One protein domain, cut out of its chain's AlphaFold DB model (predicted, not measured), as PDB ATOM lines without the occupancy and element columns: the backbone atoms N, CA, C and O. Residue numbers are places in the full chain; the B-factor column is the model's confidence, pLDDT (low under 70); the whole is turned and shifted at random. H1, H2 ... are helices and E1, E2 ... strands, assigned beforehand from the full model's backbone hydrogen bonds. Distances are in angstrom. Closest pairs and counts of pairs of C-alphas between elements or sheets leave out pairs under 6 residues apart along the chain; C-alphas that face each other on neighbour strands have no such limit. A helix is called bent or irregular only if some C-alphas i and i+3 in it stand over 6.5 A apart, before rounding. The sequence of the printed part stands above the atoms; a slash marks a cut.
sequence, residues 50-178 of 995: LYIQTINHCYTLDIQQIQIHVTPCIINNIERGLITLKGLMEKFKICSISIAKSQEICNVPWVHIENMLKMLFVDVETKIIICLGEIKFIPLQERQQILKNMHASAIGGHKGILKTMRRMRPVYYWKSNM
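This is residues 50 to 178 of the 995 residues of the protein "CCHC-type domain-containing protein" of Trichogramma brassicae (UniProt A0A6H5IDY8). Two lobes are joined by a thin stretch, residues 132 to 136: a twisted sheet of four strands with helices H1 and H2 along one side of it, and a small V of helices H3 and H4. The printed part has 129 residues, with four named helices and four named strands in the order E1 E2 H1 E3 H2 E4 H3 H4. The mixed sheet runs E2, E1, E3, E4; the class is mixed, helices and strands. The whole is loose, radius of gyration of the C-alphas 18.7 A, spanning 53 by 36 by 24 A.

E1, residues 50 to 53, and E2, residues 58 to 62, form an antiparallel hairpin; N 52 and O 59, 2.9 A apart, are within hydrogen-bond range. E1 is antiparallel to its neighbour E3, residues 96 to 100, with N 98 and O 53 at 2.8 A. E3 is parallel to its neighbour E4, residues 127 to 131, with N 99 and O 129 at 2.8 A. The sheet is only just strongly twisted, its C-alphas up to 4.2 A off its best plane. H1, residues 72 to 91, only grazes the sheet, with residues 78 to 89. With residues 79 to 86 alone it touches H2, residues 110 to 120, closest at the C-alphas of Ile 83 and Leu 120, 7.0 A, at a steep tilt of 40 degrees, the same way. E2, H1, E3 form a split strand-helix-strand unit, two strands running the same way with E1 between them, and E3, H2, E4 one of neighbour strands; both crossovers are right-handed. H3, residues 142 to 152, touches H4, residues 157 to 171, closest at the C-alphas of His 151 and Gly 157, 5.1 A, at a steep tilt of 47 degrees, opposite ways. Every O i to N i+4 pair is within hydrogen-bond range in H1, H2 and H3, and 6 of 11 in H4.

E1 begins at C-alpha 50 (174.985, -12.865, 87.823). H1 measures 28.8 A, H2 15.2 A and H3 15.0 A. H4, 18.3 A, is irregular, with C-alphas 158 and 161 9.2 A apart, and ends at C-alpha 171 (158.266, -18.487, 99.471).

The C-alphas farthest apart, of Cys 73 and His 158, are 55.2 A apart. The printed part has no cut and no long link. Mean pLDDT of the printed part is 75.2; residues 50 to 71, 103 to 106, 133 to 136, 155 to 159 and 175 to 178 are under 70.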
ATOM      1  N   LEU A  50     174.686 -12.267  86.522       41.69
ATOM      2  CA  LEU A  50     174.985 -12.865  87.823       41.69
ATOM      3  C   LEU A  50     174.904 -11.782  88.908       41.69
ATOM      4  O   LEU A  50     175.799 -10.946  89.066       41.69
ATOM      5  N   TYR A  51     173.806 -11.805  89.658       47.12
ATOM      6  CA  TYR A  51     173.524 -10.844  90.720       47.12
ATOM      7  C   TYR A  51     174.323 -11.141  91.993       47.12
ATOM      8  O   TYR A  51     174.226 -12.227  92.566       47.12
ATOM      9  N   ILE A  52     175.074 -10.134  92.444       50.38
ATOM     10  CA  ILE A  52     175.933 -10.157  93.626       50.38
ATOM     11  C   ILE A  52     175.439  -9.081  94.596       50.38
ATOM     12  O   ILE A  52     175.718  -7.889  94.444       50.38
ATOM     13  N   GLN A  53     174.676  -9.488  95.611       42.03
ATOM     14  CA  GLN A  53     174.158  -8.563  96.618       42.03
ATOM     15  C   GLN A  53     174.977  -8.638  97.911       42.03
ATOM     16  O   GLN A  53     175.116  -9.697  98.518       42.03
ATOM     17  N   THR A  54     175.474  -7.489  98.366       50.53
ATOM     18  CA  THR A  54     176.052  -7.303  99.707       50.53
ATOM     19  C   THR A  54     175.071  -6.523 100.588       50.53
ATOM     20  O   THR A  54     174.055  -6.018 100.103       50.53
ATOM     21  N   ILE A  55     175.363  -6.389 101.886       42.31
ATOM     22  CA  ILE A  55     174.489  -5.671 102.837       42.31
ATOM     23  C   ILE A  55     174.290  -4.195 102.434       42.31
ATOM     24  O   ILE A  55     173.190  -3.669 102.593       42.31
ATOM     25  N   ASN A  56     175.315  -3.551 101.859       35.53
ATOM     26  CA  ASN A  56     175.305  -2.113 101.552       35.53
ATOM     27  C   ASN A  56     175.232  -1.784 100.047       35.53
ATOM     28  O   ASN A  56     174.798  -0.690  99.682       35.53
ATOM     29  N   HIS A  57     175.646  -2.704  99.169       43.38
ATOM     30  CA  HIS A  57     175.770  -2.470  97.724       43.38
ATOM     31  C   HIS A  57     175.320  -3.682  96.898       43.38
ATOM     32  O   HIS A  57     175.546  -4.831  97.284       43.38
ATOM     33  N   CYS A  58     174.722  -3.424  95.734       38.03
ATOM     34  CA  CYS A  58     174.415  -4.439  94.729       38.03
ATOM     35  C   CYS A  58     175.386  -4.290  93.553       38.03
ATOM     36  O   CYS A  58     175.605  -3.173  93.083       38.03
ATOM     37  N   TYR A  59     175.937  -5.406  93.090       47.97
ATOM     38  CA  TYR A  59     176.826  -5.497  91.939       47.97
ATOM     39  C   TYR A  59     176.233  -6.495  90.938       47.97
ATOM     40  O   TYR A  59     175.761  -7.568  91.312       47.97
ATOM     41  N   THR A  60     176.257  -6.146  89.658       38.12
ATOM     42  CA  THR A  60     175.820  -7.008  88.553       38.12
ATOM     43  C   THR A  60     177.047  -7.449  87.774       38.12
ATOM     44  O   THR A  60     177.709  -6.607  87.163       38.12
ATOM     45  N   LEU A  61     177.372  -8.743  87.801       43.81
ATOM     46  CA  LEU A  61     178.415  -9.294  86.942       43.81
ATOM     47  C   LEU A  61     177.767  -9.725  85.619       43.81
ATOM     48  O   LEU A  61     176.993 -10.682  85.573       43.81
ATOM     49  N   ASP A  62     178.054  -8.966  84.568       36.06
ATOM     50  CA  ASP A  62     177.545  -9.195  83.217       36.06
ATOM     51  C   ASP A  62     178.344 -10.328  82.547       36.06
ATOM     52  O   ASP A  62     179.575 -10.265  82.466       36.06
ATOM     53  N   ILE A  63     177.659 -11.394  82.123       45.06
ATOM     54  CA  ILE A  63     178.276 -12.590  81.534       45.06
ATOM     55  C   ILE A  63     177.869 -12.644  80.065       45.06
ATOM     56  O   ILE A  63     176.740 -12.998  79.731       45.06
ATOM     57  N   GLN A  64     178.806 -12.298  79.179       37.00
ATOM     58  CA  GLN A  64     178.545 -12.217  77.744       37.00
ATOM     59  C   GLN A  64     178.063 -13.560  77.174       37.00
ATOM     60  O   GLN A  64     178.685 -14.604  77.387       37.00
ATOM     61  N   GLN A  65     176.955 -13.511  76.430       34.94
ATOM     62  CA  GLN A  65     176.290 -14.687  75.870       34.94
ATOM     63  C   GLN A  65     177.205 -15.471  74.916       34.94
ATOM     64  O   GLN A  65     177.656 -14.958  73.893       34.94
ATOM     65  N   ILE A  66     177.401 -16.757  75.215       36.75
ATOM     66  CA  ILE A  66     177.928 -17.773  74.295       36.75
ATOM     67  C   ILE A  66     176.958 -18.963  74.341       36.75
ATOM     68  O   ILE A  66     176.376 -19.255  75.384       36.75
ATOM     69  N   GLN A  67     176.718 -19.596  73.189       36.50
ATOM     70  CA  GLN A  67     175.590 -20.513  72.979       36.50
ATOM     71  C   GLN A  67     175.594 -21.774  73.859       36.50
ATOM     72  O   GLN A  67     176.618 -22.208  74.385       36.50
ATOM     73  N   ILE A  68     174.405 -22.381  73.960       47.16
ATOM     74  CA  ILE A  68     174.067 -23.523  74.818       47.16
ATOM     75  C   ILE A  68     174.757 -24.816  74.343       47.16
ATOM     76  O   ILE A  68     174.169 -25.678  73.702       47.16
ATOM     77  N   HIS A  69     176.019 -24.948  74.728       47.25
ATOM     78  CA  HIS A  69     176.660 -26.191  75.147       47.25
ATOM     79  C   HIS A  69     177.584 -25.839  76.320       47.25
ATOM     80  O   HIS A  69     178.117 -24.729  76.371       47.25
ATOM     81  N   VAL A  70     177.815 -26.770  77.251       54.59
ATOM     82  CA  VAL A  70     178.761 -26.568  78.367       54.59
ATOM     83  C   VAL A  70     180.195 -26.659  77.840       54.59
ATOM     84  O   VAL A  70     180.904 -27.644  78.030       54.59
ATOM     85  N   THR A  71     180.614 -25.633  77.104       65.44
ATOM     86  CA  THR A  71     181.981 -25.523  76.600       65.44
ATOM     87  C   THR A  71     182.925 -25.168  77.755       65.44
ATOM     88  O   THR A  71     182.554 -24.365  78.619       65.44
ATOM     89  N   PRO A  72     184.174 -25.679  77.773       77.56
ATOM     90  CA  PRO A  72     185.161 -25.322  78.802       77.56
ATOM     91  C   PRO A  72     185.414 -23.810  78.936       77.56
ATOM     92  O   PRO A  72     185.817 -23.337  79.996       77.56
ATOM     93  N   CYS A  73     185.126 -23.038  77.881       77.44
ATOM     94  CA  CYS A  73     185.166 -21.576  77.877       77.44
ATOM     95  C   CYS A  73     184.225 -20.951  78.927       77.44
ATOM     96  O   CYS A  73     184.632 -20.043  79.649       77.44
ATOM     97  N   ILE A  74     182.995 -21.463  79.069       82.81
ATOM     98  CA  ILE A  74     182.007 -20.930  80.026       82.81
ATOM     99  C   ILE A  74     182.488 -21.139  81.468       82.81
ATOM    100  O   ILE A  74     182.418 -20.216  82.276       82.81
ATOM    101  N   ILE A  75     183.037 -22.317  81.778       86.69
ATOM    102  CA  ILE A  75     183.577 -22.632  83.111       86.69
ATOM    103  C   ILE A  75     184.772 -21.721  83.440       86.69
ATOM    104  O   ILE A  75     184.778 -21.095  84.496       86.69
ATOM    105  N   ASN A  76     185.718 -21.556  82.510       90.44
ATOM    106  CA  ASN A  76     186.883 -20.667  82.657       90.44
ATOM    107  C   ASN A  76     186.466 -19.191  82.859       90.44
ATOM    108  O   ASN A  76     187.055 -18.466  83.659       90.44
ATOM    109  N   ASN A  77     185.403 -18.738  82.188       89.06
ATOM    110  CA  ASN A  77     184.856 -17.393  82.382       89.06
ATOM    111  C   ASN A  77     184.193 -17.221  83.763       89.06
ATOM    112  O   ASN A  77     184.384 -16.182  84.398       89.06
ATOM    113  N   ILE A  78     183.476 -18.236  84.261       91.25
ATOM    114  CA  ILE A  78     182.927 -18.248  85.630       91.25
ATOM    115  C   ILE A  78     184.067 -18.226  86.660       91.25
ATOM    116  O   ILE A  78     184.043 -17.403  87.572       91.25
ATOM    117  N   GLU A  79     185.092 -19.063  86.487       94.38
ATOM    118  CA  GLU A  79     186.282 -19.126  87.344       94.38
ATOM    119  C   GLU A  79     186.986 -17.760  87.441       94.38
ATOM    120  O   GLU A  79     187.196 -17.243  88.539       94.38
ATOM    121  N   ARG A  80     187.257 -17.106  86.302       93.56
ATOM    122  CA  ARG A  80     187.820 -15.741  86.250       93.56
ATOM    123  C   ARG A  80     186.930 -14.709  86.941       93.56
ATOM    124  O   ARG A  80     187.446 -13.814  87.616       93.56
ATOM    125  N   GLY A  81     185.610 -14.829  86.793       93.38
ATOM    126  CA  GLY A  81     184.635 -13.998  87.497       93.38
ATOM    127  C   GLY A  81     184.740 -14.156  89.015       93.38
ATOM    128  O   GLY A  81     184.828 -13.160  89.730       93.38
ATOM    129  N   LEU A  82     184.824 -15.396  89.506       95.19
ATOM    130  CA  LEU A  82     184.969 -15.709  90.932       95.19
ATOM    131  C   LEU A  82     186.336 -15.290  91.506       95.19
ATOM    132  O   LEU A  82     186.387 -14.777  92.622       95.19
ATOM    133  N   ILE A  83     187.427 -15.419  90.745       95.38
ATOM    134  CA  ILE A  83     188.759 -14.908  91.129       95.38
ATOM    135  C   ILE A  83     188.741 -13.375  91.238       95.38
ATOM    136  O   ILE A  83     189.222 -12.810  92.222       95.38
ATOM    137  N   THR A  84     188.141 -12.690  90.259       95.31
ATOM    138  CA  THR A  84     187.979 -11.225  90.289       95.31
ATOM    139  C   THR A  84     187.143 -10.795  91.497       95.31
ATOM    140  O   THR A  84     187.476  -9.831  92.185       95.31
ATOM    141  N   LEU A  85     186.084 -11.551  91.796       94.38
ATOM    142  CA  LEU A  85     185.212 -11.342  92.942       94.38
ATOM    143  C   LEU A  85     185.941 -11.533  94.285       94.38
ATOM    144  O   LEU A  85     185.774 -10.685  95.160       94.38
ATOM    145  N   LYS A  86     186.809 -12.551  94.429       95.50
ATOM    146  CA  LYS A  86     187.694 -12.719  95.604       95.50
ATOM    147  C   LYS A  86     188.540 -11.469  95.839       95.50
ATOM    148  O   LYS A  86     188.444 -10.869  96.907       95.50
ATOM    149  N   GLY A  87     189.261 -11.008  94.816       93.44
ATOM    150  CA  GLY A  87     190.103  -9.812  94.921       93.44
ATOM    151  C   GLY A  87     189.324  -8.531  95.262       93.44
ATOM    152  O   GLY A  87     189.835  -7.670  95.979       93.44
ATOM    153  N   LEU A  88     188.070  -8.398  94.812       92.69
ATOM    154  CA  LEU A  88     187.186  -7.301  95.228       92.69
ATOM    155  C   LEU A  88     186.745  -7.439  96.694       92.69
ATOM    156  O   LEU A  88     186.751  -6.452  97.430       92.69
ATOM    157  N   MET A  89     186.375  -8.644  97.128       93.31
ATOM    158  CA  MET A  89     185.903  -8.913  98.489       93.31
ATOM    159  C   MET A  89     187.001  -8.719  99.538       93.31
ATOM    160  O   MET A  89     186.734  -8.114 100.577       93.31
ATOM    161  N   GLU A  90     188.234  -9.127  99.237       94.06
ATOM    162  CA  GLU A  90     189.425  -8.853 100.049       94.06
ATOM    163  C   GLU A  90     189.723  -7.346 100.105       94.06
ATOM    164  O   GLU A  90     189.801  -6.758 101.187       94.06
ATOM    165  N   LYS A  91     189.805  -6.685  98.938       94.50
ATOM    166  CA  LYS A  91     190.117  -5.249  98.818       94.50
ATOM    167  C   LYS A  91     189.120  -4.346  99.549       94.50
ATOM    168  O   LYS A  91     189.522  -3.323 100.100       94.50
ATOM    169  N   PHE A  92     187.837  -4.703  99.545       93.38
ATOM    170  CA  PHE A  92     186.765  -3.930 100.180       93.38
ATOM    171  C   PHE A  92     186.285  -4.509 101.525       93.38
ATOM    172  O   PHE A  92     185.341  -3.969 102.099       93.38
ATOM    173  N   LYS A  93     186.931  -5.565 102.046       92.50
ATOM    174  CA  LYS A  93     186.588  -6.253 103.309       92.50
ATOM    175  C   LYS A  93     185.097  -6.606 103.421       92.50
ATOM    176  O   LYS A  93     184.419  -6.268 104.390       92.50
ATOM    177  N   ILE A  94     184.564  -7.263 102.392       92.88
ATOM    178  CA  ILE A  94     183.136  -7.589 102.281       92.88
ATOM    179  C   ILE A  94     182.819  -8.823 103.138       92.88
ATOM    180  O   ILE A  94     183.087  -9.948 102.733       92.88
ATOM    181  N   CYS A  95     182.201  -8.636 104.308       88.56
ATOM    182  CA  CYS A  95     181.935  -9.734 105.256       88.56
ATOM    183  C   CYS A  95     180.842 -10.730 104.810       88.56
ATOM    184  O   CYS A  95     180.744 -11.827 105.361       88.56
ATOM    185  N   SER A  96     179.992 -10.375 103.837       90.00
ATOM    186  CA  SER A  96     178.948 -11.275 103.322       90.00
ATOM    187  C   SER A  96     178.506 -10.939 101.899       90.00
ATOM    188  O   SER A  96     178.330  -9.762 101.568       90.00
ATOM    189  N   ILE A  97     178.219 -11.972 101.114       89.75
ATOM    190  CA  ILE A  97     177.774 -11.900  99.721       89.75
ATOM    191  C   ILE A  97     176.620 -12.879  99.476       89.75
ATOM    192  O   ILE A  97     176.641 -13.999  99.977       89.75
ATOM    193  N   SER A  98     175.624 -12.464  98.696       86.25
ATOM    194  CA  SER A  98     174.519 -13.309  98.243       86.25
ATOM    195  C   SER A  98     174.559 -13.480  96.726       86.25
ATOM    196  O   SER A  98     174.665 -12.487  96.000       86.25
ATOM    197  N   ILE A  99     174.480 -14.731  96.268       87.75
ATOM    198  CA  ILE A  99     174.509 -15.157  94.864       87.75
ATOM    199  C   ILE A  99     173.175 -15.839  94.550       87.75
ATOM    200  O   ILE A  99     172.792 -16.795  95.225       87.75
ATOM    201  N   ALA A 100     172.466 -15.380  93.518       79.25
ATOM    202  CA  ALA A 100     171.213 -15.992  93.075       79.25
ATOM    203  C   ALA A 100     171.429 -16.954  91.894       79.25
ATOM    204  O   ALA A 100     172.055 -16.597  90.895       79.25
ATOM    205  N   LYS A 101     170.864 -18.163  91.979       78.69
ATOM    206  CA  LYS A 101     170.816 -19.127  90.873       78.69
ATOM    207  C   LYS A 101     169.752 -18.693  89.852       78.69
ATOM    208  O   LYS A 101     168.559 -18.847  90.105       78.69
ATOM    209  N   SER A 102     170.180 -18.169  88.701       74.81
ATOM    210  CA  SER A 102     169.290 -17.929  87.551       74.81
ATOM    211  C   SER A 102     168.903 -19.247  86.868       74.81
ATOM    212  O   SER A 102     169.706 -20.180  86.801       74.81
ATOM    213  N   GLN A 103     167.687 -19.306  86.315       64.19
ATOM    214  CA  GLN A 103     167.209 -20.438  85.511       64.19
ATOM    215  C   GLN A 103     167.954 -20.569  84.169       64.19
ATOM    216  O   GLN A 103     167.991 -21.652  83.591       64.19
ATOM    217  N   GLU A 104     168.595 -19.502  83.692       63.09
ATOM    218  CA  GLU A 104     169.344 -19.493  82.428       63.09
ATOM    219  C   GLU A 104     170.687 -20.237  82.530       63.09
ATOM    220  O   GLU A 104     171.178 -20.805  81.555       63.09
ATOM    221  N   ILE A 105     171.267 -20.298  83.736       63.72
ATOM    222  CA  ILE A 105     172.569 -20.933  84.008       63.72
ATOM    223  C   ILE A 105     172.414 -22.459  84.219       63.72
ATOM    224  O   ILE A 105     173.403 -23.170  84.378       63.72
ATOM    225  N   CYS A 106     171.188 -23.002  84.162       55.94
ATOM    226  CA  CYS A 106     170.850 -24.395  84.500       55.94
ATOM    227  C   CYS A 106     171.650 -25.494  83.778       55.94
ATOM    228  O   CYS A 106     171.684 -26.618  84.272       55.94
ATOM    229  N   ASN A 107     172.309 -25.199  82.654       70.81
ATOM    230  CA  ASN A 107     173.168 -26.163  81.964       70.81
ATOM    231  C   ASN A 107     174.522 -26.394  82.664       70.81
ATOM    232  O   ASN A 107     175.142 -27.427  82.436       70.81
ATOM    233  N   VAL A 108     175.006 -25.470  83.507       80.00
ATOM    234  CA  VAL A 108     176.270 -25.655  84.241       80.00
ATOM    235  C   VAL A 108     176.010 -26.475  85.515       80.00
ATOM    236  O   VAL A 108     175.230 -26.030  86.363       80.00
ATOM    237  N   PRO A 109     176.661 -27.642  85.715       84.38
ATOM    238  CA  PRO A 109     176.453 -28.457  86.910       84.38
ATOM    239  C   PRO A 109     176.823 -27.691  88.184       84.38
ATOM    240  O   PRO A 109     177.988 -27.343  88.393       84.38
ATOM    241  N   TRP A 110     175.841 -27.443  89.059       84.88
ATOM    242  CA  TRP A 110     176.039 -26.571  90.226       84.88
ATOM    243  C   TRP A 110     177.146 -27.062  91.167       84.88
ATOM    244  O   TRP A 110     177.903 -26.248  91.681       84.88
ATOM    245  N   VAL A 111     177.316 -28.383  91.297       85.69
ATOM    246  CA  VAL A 111     178.405 -29.030  92.056       85.69
ATOM    247  C   VAL A 111     179.789 -28.502  91.647       85.69
ATOM    248  O   VAL A 111     180.676 -28.357  92.485       85.69
ATOM    249  N   HIS A 112     179.989 -28.164  90.369       88.19
ATOM    250  CA  HIS A 112     181.256 -27.618  89.888       88.19
ATOM    251  C   HIS A 112     181.453 -26.156  90.323       88.19
ATOM    252  O   HIS A 112     182.540 -25.788  90.761       88.19
ATOM    253  N   ILE A 113     180.393 -25.338  90.285       90.56
ATOM    254  CA  ILE A 113     180.407 -23.953  90.792       90.56
ATOM    255  C   ILE A 113     180.599 -23.938  92.314       90.56
ATOM    256  O   ILE A 113     181.388 -23.153  92.829       90.56
ATOM    257  N   GLU A 114     179.933 -24.839  93.032       89.81
ATOM    258  CA  GLU A 114     180.058 -25.011  94.478       89.81
ATOM    259  C   GLU A 114     181.488 -25.402  94.883       89.81
ATOM    260  O   GLU A 114     182.046 -24.823  95.815       89.81
ATOM    261  N   ASN A 115     182.122 -26.318  94.144       92.12
ATOM    262  CA  ASN A 115     183.520 -26.689  94.362       92.12
ATOM    263  C   ASN A 115     184.490 -25.550  94.003       92.12
ATOM    264  O   ASN A 115     185.431 -25.315  94.758       92.12
ATOM    265  N   MET A 116     184.252 -24.793  92.924       94.81
ATOM    266  CA  MET A 116     185.038 -23.584  92.624       94.81
ATOM    267  C   MET A 116     184.910 -22.533  93.736       94.81
ATOM    268  O   MET A 116     185.918 -21.982  94.164       94.81
ATOM    269  N   LEU A 117     183.703 -22.294  94.263       94.88
ATOM    270  CA  LEU A 117     183.485 -21.388  95.396       94.88
ATOM    271  C   LEU A 117     184.213 -21.873  96.660       94.88
ATOM    272  O   LEU A 117     184.909 -21.084  97.295       94.88
ATOM    273  N   LYS A 118     184.115 -23.166  96.994       93.50
ATOM    274  CA  LYS A 118     184.826 -23.773  98.132       93.50
ATOM    275  C   LYS A 118     186.345 -23.638  98.010       93.50
ATOM    276  O   LYS A 118     186.979 -23.260  98.986       93.50
ATOM    277  N   MET A 119     186.924 -23.922  96.840       95.25
ATOM    278  CA  MET A 119     188.375 -23.825  96.629       95.25
ATOM    279  C   MET A 119     188.869 -22.376  96.601       95.25
ATOM    280  O   MET A 119     189.890 -22.073  97.206       95.25
ATOM    281  N   LEU A 120     188.163 -21.473  95.914       96.00
ATOM    282  CA  LEU A 120     188.613 -20.088  95.772       96.00
ATOM    283  C   LEU A 120     188.499 -19.311  97.086       96.00
ATOM    284  O   LEU A 120     189.411 -18.559  97.415       96.00
ATOM    285  N   PHE A 121     187.423 -19.486  97.856       95.31
ATOM    286  CA  PHE A 121     187.151 -18.672  99.047       95.31
ATOM    287  C   PHE A 121     187.597 -19.307 100.375       95.31
ATOM    288  O   PHE A 121     187.277 -18.762 101.427       95.31
ATOM    289  N   VAL A 122     188.355 -20.413 100.353       94.06
ATOM    290  CA  VAL A 122     188.790 -21.134 101.570       94.06
ATOM    291  C   VAL A 122     189.550 -20.255 102.576       94.06
ATOM    292  O   VAL A 122     189.361 -20.412 103.778       94.06
ATOM    293  N   ASP A 123     190.345 -19.292 102.097       92.69
ATOM    294  CA  ASP A 123     191.153 -18.387 102.934       92.69
ATOM    295  C   ASP A 123     190.409 -17.111 103.382       92.69
ATOM    296  O   ASP A 123     191.004 -16.245 104.024       92.69
ATOM    297  N   VAL A 124     189.142 -16.930 102.988       91.38
ATOM    298  CA  VAL A 124     188.437 -15.641 103.093       91.38
ATOM    299  C   VAL A 124     187.329 -15.712 104.144       91.38
ATOM    300  O   VAL A 124     186.382 -16.484 104.009       91.38
ATOM    301  N   GLU A 125     187.377 -14.835 105.151       89.19
ATOM    302  CA  GLU A 125     186.355 -14.712 106.210       89.19
ATOM    303  C   GLU A 125     185.029 -14.064 105.726       89.19
ATOM    304  O   GLU A 125     184.425 -13.239 106.414       89.19
ATOM    305  N   THR A 126     184.547 -14.424 104.531       87.25
ATOM    306  CA  THR A 126     183.281 -13.926 103.973       87.25
ATOM    307  C   THR A 126     182.200 -15.004 103.963       87.25
ATOM    308  O   THR A 126     182.346 -16.060 103.348       87.25
ATOM    309  N   LYS A 127     181.029 -14.689 104.529       89.44
ATOM    310  CA  LYS A 127     179.839 -15.539 104.402       89.44
ATOM    311  C   LYS A 127     179.237 -15.458 102.992       89.44
ATOM    312  O   LYS A 127     178.630 -14.447 102.636       89.44
ATOM    313  N   ILE A 128     179.356 -16.537 102.220       90.06
ATOM    314  CA  ILE A 128     178.681 -16.709 100.924       90.06
ATOM    315  C   ILE A 128     177.303 -17.342 101.150       90.06
ATOM    316  O   ILE A 128     177.192 -18.391 101.778       90.06
ATOM    317  N   ILE A 129     176.254 -16.707 100.630       85.62
ATOM    318  CA  ILE A 129     174.866 -17.178 100.668       85.62
ATOM    319  C   ILE A 129     174.448 -17.516  99.235       85.62
ATOM    320  O   ILE A 129     174.572 -16.678  98.344       85.62
ATOM    321  N   ILE A 130     173.951 -18.732  99.004       85.19
ATOM    322  CA  ILE A 130     173.445 -19.167  97.694       85.19
ATOM    323  C   ILE A 130     171.919 -19.248  97.763       85.19
ATOM    324  O   ILE A 130     171.359 -20.095  98.454       85.19
ATOM    325  N   CYS A 131     171.238 -18.373  97.027       80.06
ATOM    326  CA  CYS A 131     169.788 -18.398  96.873       80.06
ATOM    327  C   CYS A 131     169.419 -19.243  95.648       80.06
ATOM    328  O   CYS A 131     169.735 -18.864  94.521       80.06
ATOM    329  N   LEU A 132     168.688 -20.346  95.834       72.81
ATOM    330  CA  LEU A 132     168.321 -21.291  94.761       72.81
ATOM    331  C   LEU A 132     167.294 -20.759  93.731       72.81
ATOM    332  O   LEU A 132     166.863 -21.507  92.860       72.81
ATOM    333  N   GLY A 133     166.900 -19.483  93.815       62.84
ATOM    334  CA  GLY A 133     165.884 -18.859  92.950       62.84
ATOM    335  C   GLY A 133     164.431 -19.108  93.385       62.84
ATOM    336  O   GLY A 133     163.507 -18.559  92.793       62.84
ATOM    337  N   GLU A 134     164.218 -19.896  94.440       61.50
ATOM    338  CA  GLU A 134     162.891 -20.304  94.929       61.50
ATOM    339  C   GLU A 134     162.115 -19.167  95.620       61.50
ATOM    340  O   GLU A 134     160.884 -19.136  95.574       61.50
ATOM    341  N   ILE A 135     162.827 -18.203  96.220       60.22
ATOM    342  CA  ILE A 135     162.232 -17.042  96.896       60.22
ATOM    343  C   ILE A 135     161.790 -16.015  95.846       60.22
ATOM    344  O   ILE A 135     162.601 -15.258  95.308       60.22
ATOM    345  N   LYS A 136     160.485 -15.943  95.583       66.19
ATOM    346  CA  LYS A 136     159.914 -15.037  94.578       66.19
ATOM    347  C   LYS A 136     159.822 -13.604  95.113       66.19
ATOM    348  O   LYS A 136     159.260 -13.350  96.181       66.19
ATOM    349  N   PHE A 137     160.345 -12.639  94.357       71.38
ATOM    350  CA  PHE A 137     160.163 -11.216  94.654       71.38
ATOM    351  C   PHE A 137     158.806 -10.748  94.117       71.38
ATOM    352  O   PHE A 137     158.591 -10.754  92.911       71.38
ATOM    353  N   ILE A 138     157.885 -10.335  94.994       80.06
ATOM    354  CA  ILE A 138     156.521  -9.984  94.567       80.06
ATOM    355  C   ILE A 138     156.439  -8.515  94.091       80.06
ATOM    356  O   ILE A 138     156.761  -7.611  94.885       80.06
ATOM    357  N   PRO A 139     155.926  -8.242  92.872       74.50
ATOM    358  CA  PRO A 139     155.541  -6.904  92.412       74.50
ATOM    359  C   PRO A 139     154.536  -6.224  93.352       74.50
ATOM    360  O   PRO A 139     153.676  -6.872  93.939       74.50
ATOM    361  N   LEU A 140     154.597  -4.898  93.507       75.62
ATOM    362  CA  LEU A 140     153.753  -4.183  94.483       75.62
ATOM    363  C   LEU A 140     152.241  -4.430  94.304       75.62
ATOM    364  O   LEU A 140     151.528  -4.496  95.303       75.62
ATOM    365  N   GLN A 141     151.783  -4.612  93.063       79.00
ATOM    366  CA  GLN A 141     150.383  -4.883  92.713       79.00
ATOM    367  C   GLN A 141     149.908  -6.254  93.228       79.00
ATOM    368  O   GLN A 141     148.867  -6.357  93.871       79.00
ATOM    369  N   GLU A 142     150.704  -7.304  93.020       83.50
ATOM    370  CA  GLU A 142     150.350  -8.681  93.390       83.50
ATOM    371  C   GLU A 142     150.336  -8.922  94.904       83.50
ATOM    372  O   GLU A 142     149.661  -9.836  95.374       83.50
ATOM    373  N   ARG A 143     151.043  -8.107  95.700       88.06
ATOM    374  CA  ARG A 143     151.170  -8.314  97.158       88.06
ATOM    375  C   ARG A 143     149.829  -8.376  97.874       88.06
ATOM    376  O   ARG A 143     149.667  -9.218  98.753       88.06
ATOM    377  N   GLN A 144     148.867  -7.529  97.504       83.56
ATOM    378  CA  GLN A 144     147.531  -7.583  98.105       83.56
ATOM    379  C   GLN A 144     146.786  -8.862  97.715       83.56
ATOM    380  O   GLN A 144     146.129  -9.458  98.564       83.56
ATOM    381  N   GLN A 145     146.923  -9.328  96.471       89.12
ATOM    382  CA  GLN A 145     146.232 -10.523  95.990       89.12
ATOM    383  C   GLN A 145     146.868 -11.816  96.521       89.12
ATOM    384  O   GLN A 145     146.147 -12.703  96.963       89.12
ATOM    385  N   ILE A 146     148.200 -11.900  96.606       88.50
ATOM    386  CA  ILE A 146     148.895 -13.021  97.259       88.50
ATOM    387  C   ILE A 146     148.592 -13.037  98.761       88.50
ATOM    388  O   ILE A 146     148.297 -14.103  99.296       88.50
ATOM    389  N   LEU A 147     148.581 -11.885  99.446       88.69
ATOM    390  CA  LEU A 147     148.173 -11.819 100.854       88.69
ATOM    391  C   LEU A 147     146.709 -12.251 101.033       88.69
ATOM    392  O   LEU A 147     146.430 -13.071 101.905       88.69
ATOM    393  N   LYS A 148     145.790 -11.769 100.183       87.62
ATOM    394  CA  LYS A 148     144.374 -12.167 100.184       87.62
ATOM    395  C   LYS A 148     144.222 -13.673  99.969       87.62
ATOM    396  O   LYS A 148     143.534 -14.308 100.755       87.62
ATOM    397  N   ASN A 149     144.910 -14.260  98.993       88.75
ATOM    398  CA  ASN A 149     144.833 -15.692  98.687       88.75
ATOM    399  C   ASN A 149     145.452 -16.560  99.803       88.75
ATOM    400  O   ASN A 149     144.853 -17.543 100.235       88.75
ATOM    401  N   MET A 150     146.617 -16.175 100.335       85.19
ATOM    402  CA  MET A 150     147.294 -16.881 101.436       85.19
ATOM    403  C   MET A 150     146.568 -16.732 102.785       85.19
ATOM    404  O   MET A 150     146.770 -17.545 103.692       85.19
ATOM    405  N   HIS A 151     145.729 -15.703 102.936       85.62
ATOM    406  CA  HIS A 151     144.854 -15.525 104.091       85.62
ATOM    407  C   HIS A 151     143.507 -16.247 103.914       85.62
ATOM    408  O   HIS A 151     143.084 -16.937 104.833       85.62
ATOM    409  N   ALA A 152     142.882 -16.163 102.736       81.56
ATOM    410  CA  ALA A 152     141.598 -16.796 102.414       81.56
ATOM    411  C   ALA A 152     141.685 -18.317 102.185       81.56
ATOM    412  O   ALA A 152     140.667 -19.001 102.236       81.56
ATOM    413  N   SER A 153     142.885 -18.867 101.967       82.00
ATOM    414  CA  SER A 153     143.125 -20.312 102.038       82.00
ATOM    415  C   SER A 153     142.538 -20.896 103.331       82.00
ATOM    416  O   SER A 153     142.744 -20.337 104.411       82.00
ATOM    417  N   ALA A 154     141.886 -22.062 103.250       72.06
ATOM    418  CA  ALA A 154     141.304 -22.756 104.408       72.06
ATOM    419  C   ALA A 154     142.324 -23.015 105.540       72.06
ATOM    420  O   ALA A 154     141.982 -23.036 106.720       72.06
ATOM    421  N   ILE A 155     143.612 -23.142 105.197       65.00
ATOM    422  CA  ILE A 155     144.706 -23.327 106.163       65.00
ATOM    423  C   ILE A 155     145.130 -21.988 106.819       65.00
ATOM    424  O   ILE A 155     145.841 -21.976 107.833       65.00
ATOM    425  N   GLY A 156     144.761 -20.849 106.223       61.84
ATOM    426  CA  GLY A 156     145.122 -19.475 106.589       61.84
ATOM    427  C   GLY A 156     144.128 -18.771 107.515       61.84
ATOM    428  O   GLY A 156     144.543 -18.293 108.574       61.84
ATOM    429  N   GLY A 157     142.846 -18.724 107.135       56.84
ATOM    430  CA  GLY A 157     141.887 -17.726 107.636       56.84
ATOM    431  C   GLY A 157     141.779 -17.626 109.160       56.84
ATOM    432  O   GLY A 157     141.938 -16.552 109.735       56.84
ATOM    433  N   HIS A 158     141.604 -18.757 109.843       64.31
ATOM    434  CA  HIS A 158     141.276 -18.776 111.276       64.31
ATOM    435  C   HIS A 158     142.460 -18.572 112.240       64.31
ATOM    436  O   HIS A 158     142.266 -18.647 113.450       64.31
ATOM    437  N   LYS A 159     143.700 -18.371 111.759       68.75
ATOM    438  CA  LYS A 159     144.898 -18.284 112.637       68.75
ATOM    439  C   LYS A 159     145.696 -16.981 112.496       68.75
ATOM    440  O   LYS A 159     146.854 -16.917 112.912       68.75
ATOM    441  N   GLY A 160     145.044 -15.940 111.972       80.25
ATOM    442  CA  GLY A 160     145.501 -14.549 112.000       80.25
ATOM    443  C   GLY A 160     146.650 -14.215 111.043       80.25
ATOM    444  O   GLY A 160     147.421 -15.074 110.605       80.25
ATOM    445  N   ILE A 161     146.800 -12.919 110.749       78.75
ATOM    446  CA  ILE A 161     147.769 -12.413 109.762       78.75
ATOM    447  C   ILE A 161     149.220 -12.815 110.082       78.75
ATOM    448  O   ILE A 161     149.994 -13.111 109.177       78.75
ATOM    449  N   LEU A 162     149.580 -12.939 111.365       77.56
ATOM    450  CA  LEU A 162     150.897 -13.416 111.803       77.56
ATOM    451  C   LEU A 162     151.222 -14.838 111.315       77.56
ATOM    452  O   LEU A 162     152.372 -15.097 110.955       77.56
ATOM    453  N   LYS A 163     150.249 -15.763 111.263       82.69
ATOM    454  CA  LYS A 163     150.494 -17.123 110.748       82.69
ATOM    455  C   LYS A 163     150.506 -17.157 109.219       82.69
ATOM    456  O   LYS A 163     151.319 -17.883 108.650       82.69
ATOM    457  N   THR A 164     149.698 -16.323 108.564       86.56
ATOM    458  CA  THR A 164     149.770 -16.088 107.112       86.56
ATOM    459  C   THR A 164     151.161 -15.577 106.705       86.56
ATOM    460  O   THR A 164     151.828 -16.203 105.882       86.56
ATOM    461  N   MET A 165     151.677 -14.538 107.370       81.19
ATOM    462  CA  MET A 165     152.997 -13.957 107.080       81.19
ATOM    463  C   MET A 165     154.163 -14.926 107.352       81.19
ATOM    464  O   MET A 165     155.134 -14.928 106.598       81.19
ATOM    465  N   ARG A 166     154.069 -15.805 108.367       80.75
ATOM    466  CA  ARG A 166     155.073 -16.870 108.585       80.75
ATOM    467  C   ARG A 166     155.147 -17.867 107.422       80.75
ATOM    468  O   ARG A 166     156.248 -18.287 107.095       80.75
ATOM    469  N   ARG A 167     154.019 -18.215 106.787       80.19
ATOM    470  CA  ARG A 167     153.998 -19.101 105.602       80.19
ATOM    471  C   ARG A 167     154.449 -18.412 104.320       80.19
ATOM    472  O   ARG A 167     154.969 -19.069 103.431       80.19
ATOM    473  N   MET A 168     154.243 -17.101 104.216       83.50
ATOM    474  CA  MET A 168     154.679 -16.332 103.049       83.50
ATOM    475  C   MET A 168     156.192 -16.078 103.066       83.50
ATOM    476  O   MET A 168     156.806 -16.096 102.008       83.50
ATOM    477  N   ARG A 169     156.806 -15.926 104.250       79.81
ATOM    478  CA  ARG A 169     158.249 -15.679 104.428       79.81
ATOM    479  C   ARG A 169     159.202 -16.633 103.668       79.81
ATOM    480  O   ARG A 169     160.132 -16.099 103.076       79.81
ATOM    481  N   PRO A 170     159.048 -17.976 103.678       71.69
ATOM    482  CA  PRO A 170     159.957 -18.863 102.939       71.69
ATOM    483  C   PRO A 170     159.779 -18.796 101.414       71.69
ATOM    484  O   PRO A 170     160.743 -18.989 100.687       71.69
ATOM    485  N   VAL A 171     158.573 -18.498 100.918       76.44
ATOM    486  CA  VAL A 171     158.266 -18.487  99.471       76.44
ATOM    487  C   VAL A 171     158.493 -17.106  98.841       76.44
ATOM    488  O   VAL A 171     158.755 -17.003  97.643       76.44
ATOM    489  N   TYR A 172     158.386 -16.031  99.628       80.62
ATOM    490  CA  TYR A 172     158.290 -14.665  99.121       80.62
ATOM    491  C   TYR A 172     159.094 -13.643  99.932       80.62
ATOM    492  O   TYR A 172     158.926 -13.503 101.146       80.62
ATOM    493  N   TYR A 173     159.894 -12.829  99.239       76.00
ATOM    494  CA  TYR A 173     160.660 -11.750  99.866       76.00
ATOM    495  C   TYR A 173     159.802 -10.495 100.110       76.00
ATOM    496  O   TYR A 173     159.261  -9.904  99.172       76.00
ATOM    497  N   TRP A 174     159.707 -10.047 101.371       74.00
ATOM    498  CA  TRP A 174     158.782  -8.985 101.791       74.00
ATOM    499  C   TRP A 174     159.493  -7.778 102.432       74.00
ATOM    500  O   TRP A 174     159.795  -7.752 103.624       74.00
ATOM    501  N   LYS A 175     159.758  -6.742 101.627       57.00
ATOM    502  CA  LYS A 175     160.606  -5.584 101.981       57.00
ATOM    503  C   LYS A 175     159.834  -4.410 102.623       57.00
ATOM    504  O   LYS A 175     159.839  -3.313 102.067       57.00
ATOM    505  N   SER A 176     159.139  -4.613 103.746       48.38
ATOM    506  CA  SER A 176     158.379  -3.526 104.408       48.38
ATOM    507  C   SER A 176     158.286  -3.642 105.937       48.38
ATOM    508  O   SER A 176     157.638  -4.563 106.428       48.38
ATOM    509  N   ASN A 177     158.873  -2.669 106.644       40.75
ATOM    510  CA  ASN A 177     158.596  -2.134 107.997       40.75
ATOM    511  C   ASN A 177     158.089  -3.054 109.141       40.75
ATOM    512  O   ASN A 177     157.597  -2.550 110.150       40.75
ATOM    513  N   MET A 178     158.244  -4.376 109.068       41.47
ATOM    514  CA  MET A 178     158.184  -5.238 110.253       41.47
ATOM    515  C   MET A 178     159.464  -5.062 111.074       41.47
ATOM    516  O   MET A 178     160.550  -4.949 110.508       41.47
TER     517      MET A 178